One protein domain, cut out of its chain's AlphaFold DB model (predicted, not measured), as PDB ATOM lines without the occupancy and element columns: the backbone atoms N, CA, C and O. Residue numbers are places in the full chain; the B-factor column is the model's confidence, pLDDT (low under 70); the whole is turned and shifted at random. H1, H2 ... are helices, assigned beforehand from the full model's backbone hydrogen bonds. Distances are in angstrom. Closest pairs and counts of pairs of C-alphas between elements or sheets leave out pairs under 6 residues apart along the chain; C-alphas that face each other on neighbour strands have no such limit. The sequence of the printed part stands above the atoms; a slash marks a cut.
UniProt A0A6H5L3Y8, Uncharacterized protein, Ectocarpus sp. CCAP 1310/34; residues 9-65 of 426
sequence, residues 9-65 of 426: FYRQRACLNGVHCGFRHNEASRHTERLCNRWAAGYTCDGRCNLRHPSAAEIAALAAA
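What this domain is: This is residues 9 to 65 of the 426 residues of an uncharacterized protein of Ectocarpus sp. CCAP 1310/34 (UniProt A0A6H5L3Y8). The model has little regular structure, being mostly loop: H3 and the short H2 are toward one end of the longest axis, the unnamed stretch 9 to 27 is at the other, and the small H1 is between. The long loop 41 to 55 swings out from H2 and folds back to H3. The printed part has 57 residues, 17 of them in three named helices in the order H1, H2, H3, with no named strand; the class is all helix. It is loose, with a radius of gyration of the C-alphas of 13.2 A and spans of 35 by 28 by 18 A.

Where its parts are: H3, residues 56 to 64, is 12.2 A long, from C-alpha 56 at (53.729, 4.102, 5.311) to C-alpha 64 at (61.742, 7.709, -3.138). H2 is residues 37 to 40, 4.9 A; H1 is residues 28 to 31, 5.4 A, from C-alpha 28 at (43.684, 20.775, 7.289).

How they stand to each other: H3 and H2 are close but not clearly touching; their closest C-alphas, of Ile 59 and Ala 40, are 7.3 A apart. H1 is apart from both. In H3 every O i to N i+4 pair is within hydrogen-bond range; H1 and H2 are too short for such a pair.

The domain as a whole: The C-alphas of His 20 and Ala 64, the two farthest apart, are separated by 36.7 A. The printed part has no cut. The link H2 to H3 is long; H1 to H2 is tight. Residues 28 to 33 have pLDDT under 70.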
ATOM      1  N   PHE A   9      36.632  15.574  -3.237       94.38
ATOM      2  CA  PHE A   9      35.876  16.755  -3.658       94.38
ATOM      3  C   PHE A   9      35.924  17.897  -2.631       94.38
ATOM      4  O   PHE A   9      35.910  19.065  -3.011       94.38
ATOM      5  N   TYR A  10      36.034  17.611  -1.329       92.81
ATOM      6  CA  TYR A  10      36.105  18.647  -0.290       92.81
ATOM      7  C   TYR A  10      37.438  19.401  -0.317       92.81
ATOM      8  O   TYR A  10      37.453  20.623  -0.135       92.81
ATOM      9  N   ARG A  11      38.534  18.691  -0.634       87.38
ATOM     10  CA  ARG A  11      39.853  19.282  -0.916       87.38
ATOM     11  C   ARG A  11      39.798  20.273  -2.085       87.38
ATOM     12  O   ARG A  11      40.454  21.304  -2.035       87.38
ATOM     13  N   GLN A  12      38.971  19.993  -3.094       91.19
ATOM     14  CA  GLN A  12      38.763  20.845  -4.273       91.19
ATOM     15  C   GLN A  12      37.641  21.890  -4.104       91.19
ATOM     16  O   GLN A  12      37.308  22.581  -5.060       91.19
ATOM     17  N   ARG A  13      37.031  22.006  -2.910       90.25
ATOM     18  CA  ARG A  13      35.821  22.821  -2.642       90.25
ATOM     19  C   ARG A  13      34.598  22.473  -3.518       90.25
ATOM     20  O   ARG A  13      33.654  23.248  -3.579       90.25
ATOM     21  N   ALA A  14      34.586  21.284  -4.119       94.44
ATOM     22  CA  ALA A  14      33.529  20.770  -4.993       94.44
ATOM     23  C   ALA A  14      32.571  19.775  -4.299       94.44
ATOM     24  O   ALA A  14      31.651  19.265  -4.933       94.44
ATOM     25  N   CYS A  15      32.772  19.450  -3.014       95.81
ATOM     26  CA  CYS A  15      31.865  18.541  -2.308       95.81
ATOM     27  C   CYS A  15      30.558  19.245  -1.922       95.81
ATOM     28  O   CYS A  15      30.542  20.075  -1.015       95.81
ATOM     29  N   LEU A  16      29.464  18.850  -2.577       96.31
ATOM     30  CA  LEU A  16      28.114  19.352  -2.309       96.31
ATOM     31  C   LEU A  16      27.464  18.718  -1.066       96.31
ATOM     32  O   LEU A  16      26.576  19.320  -0.476       96.31
ATOM     33  N   ASN A  17      27.936  17.549  -0.618       95.12
ATOM     34  CA  ASN A  17      27.328  16.811   0.500       95.12
ATOM     35  C   ASN A  17      27.569  17.463   1.878       95.12
ATOM     36  O   ASN A  17      27.018  16.999   2.874       95.12
ATOM     37  N   GLY A  18      28.387  18.521   1.958       89.25
ATOM     38  CA  GLY A  18      28.592  19.287   3.190       89.25
ATOM     39  C   GLY A  18      29.016  18.406   4.369       89.25
ATOM     40  O   GLY A  18      29.901  17.568   4.234       89.25
ATOM     41  N   VAL A  19      28.384  18.573   5.529       87.31
ATOM     42  CA  VAL A  19      28.650  17.742   6.720       87.31
ATOM     43  C   VAL A  19      28.160  16.291   6.597       87.31
ATOM     44  O   VAL A  19      28.576  15.450   7.385       87.31
ATOM     45  N   HIS A  20      27.334  15.971   5.596       91.69
ATOM     46  CA  HIS A  20      26.768  14.636   5.362       91.69
ATOM     47  C   HIS A  20      27.593  13.788   4.377       91.69
ATOM     48  O   HIS A  20      27.125  12.765   3.879       91.69
ATOM     49  N   CYS A  21      28.821  14.196   4.046       93.62
ATOM     50  CA  CYS A  21      29.701  13.349   3.253       93.62
ATOM     51  C   CYS A  21      30.210  12.169   4.094       93.62
ATOM     52  O   CYS A  21      30.804  12.372   5.148       93.62
ATOM     53  N   GLY A  22      30.051  10.936   3.597       91.62
ATOM     54  CA  GLY A  22      30.603   9.732   4.238       91.62
ATOM     55  C   GLY A  22      32.139   9.641   4.226       91.62
ATOM     56  O   GLY A  22      32.703   8.718   4.807       91.62
ATOM     57  N   PHE A  23      32.819  10.590   3.577       94.00
ATOM     58  CA  PHE A  23      34.276  10.724   3.537       94.00
ATOM     59  C   PHE A  23      34.731  11.883   4.430       94.00
ATOM     60  O   PHE A  23      34.025  12.884   4.571       94.00
ATOM     61  N   ARG A  24      35.939  11.804   5.002       89.81
ATOM     62  CA  ARG A  24      36.383  12.797   5.994       89.81
ATOM     63  C   ARG A  24      36.535  14.195   5.389       89.81
ATOM     64  O   ARG A  24      37.272  14.405   4.426       89.81
ATOM     65  N   HIS A  25      35.863  15.170   5.997       92.19
ATOM     66  CA  HIS A  25      35.995  16.595   5.695       92.19
ATOM     67  C   HIS A  25      36.949  17.243   6.699       92.19
ATOM     68  O   HIS A  25      36.532  17.752   7.735       92.19
ATOM     69  N   ASN A  26      38.250  17.178   6.413       84.38
ATOM     70  CA  ASN A  26      39.276  17.793   7.249       84.38
ATOM     71  C   ASN A  26      39.738  19.126   6.644       84.38
ATOM     72  O   ASN A  26      40.338  19.146   5.568       84.38
ATOM     73  N   GLU A  27      39.500  20.237   7.345       79.50
ATOM     74  CA  GLU A  27      39.921  21.584   6.929       79.50
ATOM     75  C   GLU A  27      41.453  21.668   6.741       79.50
ATOM     76  O   GLU A  27      41.937  22.365   5.848       79.50
ATOM     77  N   ALA A  28      42.236  20.878   7.490       69.50
ATOM     78  CA  ALA A  28      43.684  20.775   7.289       69.50
ATOM     79  C   ALA A  28      44.044  20.194   5.907       69.50
ATOM     80  O   ALA A  28      44.975  20.661   5.252       69.50
ATOM     81  N   SER A  29      43.254  19.252   5.383       66.25
ATOM     82  CA  SER A  29      43.471  18.671   4.051       66.25
ATOM     83  C   SER A  29      43.178  19.653   2.902       66.25
ATOM     84  O   SER A  29      43.540  19.372   1.760       66.25
ATOM     85  N   ARG A  30      42.573  20.821   3.182       67.31
ATOM     86  CA  ARG A  30      42.413  21.928   2.216       67.31
ATOM     87  C   ARG A  30      43.644  22.830   2.109       67.31
ATOM     88  O   ARG A  30      43.859  23.407   1.048       67.31
ATOM     89  N   HIS A  31      44.410  22.992   3.192       55.16
ATOM     90  CA  HIS A  31      45.369  24.100   3.316       55.16
ATOM     91  C   HIS A  31      46.753  23.727   3.862       55.16
ATOM     92  O   HIS A  31      47.664  24.550   3.784       55.16
ATOM     93  N   THR A  32      46.962  22.509   4.366       53.38
ATOM     94  CA  THR A  32      48.279  22.062   4.833       53.38
ATOM     95  C   THR A  32      48.774  20.837   4.076       53.38
ATOM     96  O   THR A  32      48.452  19.701   4.413       53.38
ATOM     97  N   GLU A  33      49.685  21.079   3.133       64.62
ATOM     98  CA  GLU A  33      50.676  20.091   2.677       64.62
ATOM     99  C   GLU A  33      51.642  19.684   3.804       64.62
ATOM    100  O   GLU A  33      52.362  18.696   3.688       64.62
ATOM    101  N   ARG A  34      51.639  20.426   4.925       80.25
ATOM    102  CA  ARG A  34      52.404  20.109   6.132       80.25
ATOM    103  C   ARG A  34      51.948  18.778   6.731       80.25
ATOM    104  O   ARG A  34      50.961  18.691   7.465       80.25
ATOM    105  N   LEU A  35      52.734  17.756   6.423       86.38
ATOM    106  CA  LEU A  35      52.770  16.489   7.132       86.38
ATOM    107  C   LEU A  35      53.057  16.744   8.618       86.38
ATOM    108  O   LEU A  35      53.721  17.715   8.984       86.38
ATOM    109  N   CYS A  36      52.579  15.863   9.491       91.56
ATOM    110  CA  CYS A  36      53.011  15.898  10.882       91.56
ATOM    111  C   CYS A  36      54.486  15.481  10.961       91.56
ATOM    112  O   CYS A  36      54.789  14.307  10.768       91.56
ATOM    113  N   ASN A  37      55.398  16.406  11.280       90.88
ATOM    114  CA  ASN A  37      56.834  16.100  11.403       90.88
ATOM    115  C   ASN A  37      57.106  14.948  12.389       90.88
ATOM    116  O   ASN A  37      57.985  14.126  12.155       90.88
ATOM    117  N   ARG A  38      56.315  14.858  13.467       92.94
ATOM    118  CA  ARG A  38      56.409  13.786  14.468       92.94
ATOM    119  C   ARG A  38      56.009  12.424  13.877       92.94
ATOM    120  O   ARG A  38      56.734  11.457  14.067       92.94
ATOM    121  N   TRP A  39      54.950  12.372  13.066       93.06
ATOM    122  CA  TRP A  39      54.566  11.166  12.316       93.06
ATOM    123  C   TRP A  39      55.577  10.797  11.223       93.06
ATOM    124  O   TRP A  39      55.930   9.632  11.076       93.06
ATOM    125  N   ALA A  40      56.076  11.785  10.475       89.31
ATOM    126  CA  ALA A  40      57.071  11.582   9.420       89.31
ATOM    127  C   ALA A  40      58.403  11.033   9.964       89.31
ATOM    128  O   ALA A  40      59.064  10.256   9.287       89.31
ATOM    129  N   ALA A  41      58.756  11.378  11.208       89.31
ATOM    130  CA  ALA A  41      59.888  10.810  11.939       89.31
ATOM    131  C   ALA A  41      59.577   9.463  12.640       89.31
ATOM    132  O   ALA A  41      60.373   8.999  13.451       89.31
ATOM    133  N   GLY A  42      58.429   8.833  12.355       92.69
ATOM    134  CA  GLY A  42      58.065   7.501  12.852       92.69
ATOM    135  C   GLY A  42      57.414   7.455  14.239       92.69
ATOM    136  O   GLY A  42      57.120   6.366  14.730       92.69
ATOM    137  N   TYR A  43      57.149   8.597  14.882       94.69
ATOM    138  CA  TYR A  43      56.490   8.625  16.189       94.69
ATOM    139  C   TYR A  43      54.965   8.555  16.055       94.69
ATOM    140  O   TYR A  43      54.348   9.278  15.268       94.69
ATOM    141  N   THR A  44      54.334   7.747  16.905       92.38
ATOM    142  CA  THR A  44      52.876   7.721  17.044       92.38
ATOM    143  C   THR A  44      52.344   9.042  17.603       92.38
ATOM    144  O   THR A  44      52.949   9.656  18.485       92.38
ATOM    145  N   CYS A  45      51.172   9.445  17.117       91.25
ATOM    146  CA  CYS A  45      50.427  10.617  17.572       91.25
ATOM    147  C   CYS A  45      49.057  10.178  18.108       91.25
ATOM    148  O   CYS A  45      48.458   9.253  17.559       91.25
ATOM    149  N   ASP A  46      48.521  10.889  19.102       85.06
ATOM    150  CA  ASP A  46      47.405  10.447  19.967       85.06
ATOM    151  C   ASP A  46      45.999  10.493  19.321       85.06
ATOM    152  O   ASP A  46      45.014  10.875  19.952       85.06
ATOM    153  N   GLY A  47      45.884  10.211  18.021       80.62
ATOM    154  CA  GLY A  47      44.632  10.247  17.245       80.62
ATOM    155  C   GLY A  47      44.025  11.644  17.029       80.62
ATOM    156  O   GLY A  47      43.236  11.827  16.109       80.62
ATOM    157  N   ARG A  48      44.428  12.646  17.820       83.44
ATOM    158  CA  ARG A  48      43.957  14.045  17.781       83.44
ATOM    159  C   ARG A  48      44.896  15.004  17.034       83.44
ATOM    160  O   ARG A  48      44.838  16.212  17.246       83.44
ATOM    161  N   CYS A  49      45.806  14.496  16.203       85.75
ATOM    162  CA  CYS A  49      46.684  15.375  15.432       85.75
ATOM    163  C   CYS A  49      45.928  15.987  14.247       85.75
ATOM    164  O   CYS A  49      45.378  15.266  13.418       85.75
ATOM    165  N   ASN A  50      45.955  17.316  14.141       83.44
ATOM    166  CA  ASN A  50      45.328  18.046  13.036       83.44
ATOM    167  C   ASN A  50      46.173  18.037  11.745       83.44
ATOM    168  O   ASN A  50      45.697  18.476  10.704       83.44
ATOM    169  N   LEU A  51      47.425  17.570  11.803       86.31
ATOM    170  CA  LEU A  51      48.338  17.504  10.659       86.31
ATOM    171  C   LEU A  51      48.203  16.170   9.913       86.31
ATOM    172  O   LEU A  51      47.775  15.162  10.476       86.31
ATOM    173  N   ARG A  52      48.582  16.145   8.629       85.81
ATOM    174  CA  ARG A  52      48.409  14.954   7.787       85.81
ATOM    175  C   ARG A  52      49.343  13.817   8.221       85.81
ATOM    176  O   ARG A  52      50.557  14.006   8.306       85.81
ATOM    177  N   HIS A  53      48.769  12.632   8.419       89.75
ATOM    178  CA  HIS A  53      49.476  11.364   8.624       89.75
ATOM    179  C   HIS A  53      49.370  10.509   7.351       89.75
ATOM    180  O   HIS A  53      48.383   9.788   7.194       89.75
ATOM    181  N   PRO A  54      50.318  10.620   6.403       83.38
ATOM    182  CA  PRO A  54      50.391   9.713   5.259       83.38
ATOM    183  C   PRO A  54      50.577   8.265   5.724       83.38
ATOM    184  O   PRO A  54      51.207   8.000   6.753       83.38
ATOM    185  N   SER A  55      50.049   7.326   4.944       85.69
ATOM    186  CA  SER A  55      50.333   5.900   5.105       85.69
ATOM    187  C   SER A  55      51.831   5.607   4.924       85.69
ATOM    188  O   SER A  55      52.548   6.367   4.274       85.69
ATOM    189  N   ALA A  56      52.319   4.484   5.458       82.44
ATOM    190  CA  ALA A  56      53.729   4.102   5.311       82.44
ATOM    191  C   ALA A  56      54.163   3.981   3.835       82.44
ATOM    192  O   ALA A  56      55.276   4.370   3.488       82.44
ATOM    193  N   ALA A  57      53.265   3.518   2.956       81.12
ATOM    194  CA  ALA A  57      53.499   3.453   1.514       81.12
ATOM    195  C   ALA A  57      53.631   4.848   0.875       81.12
ATOM    196  O   ALA A  57      54.507   5.060   0.042       81.12
ATOM    197  N   GLU A  58      52.819   5.823   1.295       78.81
ATOM    198  CA  GLU A  58      52.976   7.215   0.852       78.81
ATOM    199  C   GLU A  58      54.268   7.848   1.380       78.81
ATOM    200  O   GLU A  58      54.920   8.572   0.636       78.81
ATOM    201  N   ILE A  59      54.674   7.574   2.628       81.88
ATOM    202  CA  ILE A  59      55.959   8.057   3.165       81.88
ATOM    203  C   ILE A  59      57.120   7.498   2.333       81.88
ATOM    204  O   ILE A  59      57.994   8.260   1.927       81.88
ATOM    205  N   ALA A  60      57.096   6.198   2.021       83.62
ATOM    206  CA  ALA A  60      58.091   5.571   1.157       83.62
ATOM    207  C   ALA A  60      58.100   6.184  -0.256       83.62
ATOM    208  O   ALA A  60      59.170   6.471  -0.785       83.62
ATOM    209  N   ALA A  61      56.930   6.460  -0.842       80.06
ATOM    210  CA  ALA A  61      56.823   7.110  -2.149       80.06
ATOM    211  C   ALA A  61      57.342   8.562  -2.146       80.06
ATOM    212  O   ALA A  61      58.001   8.971  -3.098       80.06
ATOM    213  N   LEU A  62      57.097   9.333  -1.079       80.31
ATOM    214  CA  LEU A  62      57.657  10.681  -0.924       80.31
ATOM    215  C   LEU A  62      59.178  10.657  -0.707       80.31
ATOM    216  O   LEU A  62      59.865  11.537  -1.212       80.31
ATOM    217  N   ALA A  63      59.706   9.664   0.015       82.38
ATOM    218  CA  ALA A  63      61.144   9.501   0.233       82.38
ATOM    219  C   ALA A  63      61.890   8.977  -1.011       82.38
ATOM    220  O   ALA A  63      63.066   9.277  -1.191       82.38
ATOM    221  N   ALA A  64      61.210   8.211  -1.871       86.06
ATOM    222  CA  ALA A  64      61.742   7.709  -3.138       86.06
ATOM    223  C   ALA A  64      61.641   8.721  -4.296       86.06
ATOM    224  O   ALA A  64      62.203   8.484  -5.366       86.06
ATOM    225  N   ALA A  65      60.926   9.836  -4.116       77.50
ATOM    226  CA  ALA A  65      60.855  10.887  -5.121       77.50
ATOM    227  C   ALA A  65      62.237  11.556  -5.280       77.50
ATOM    228  O   ALA A  65      62.811  12.000  -4.282       77.50
TER     229      ALA A  65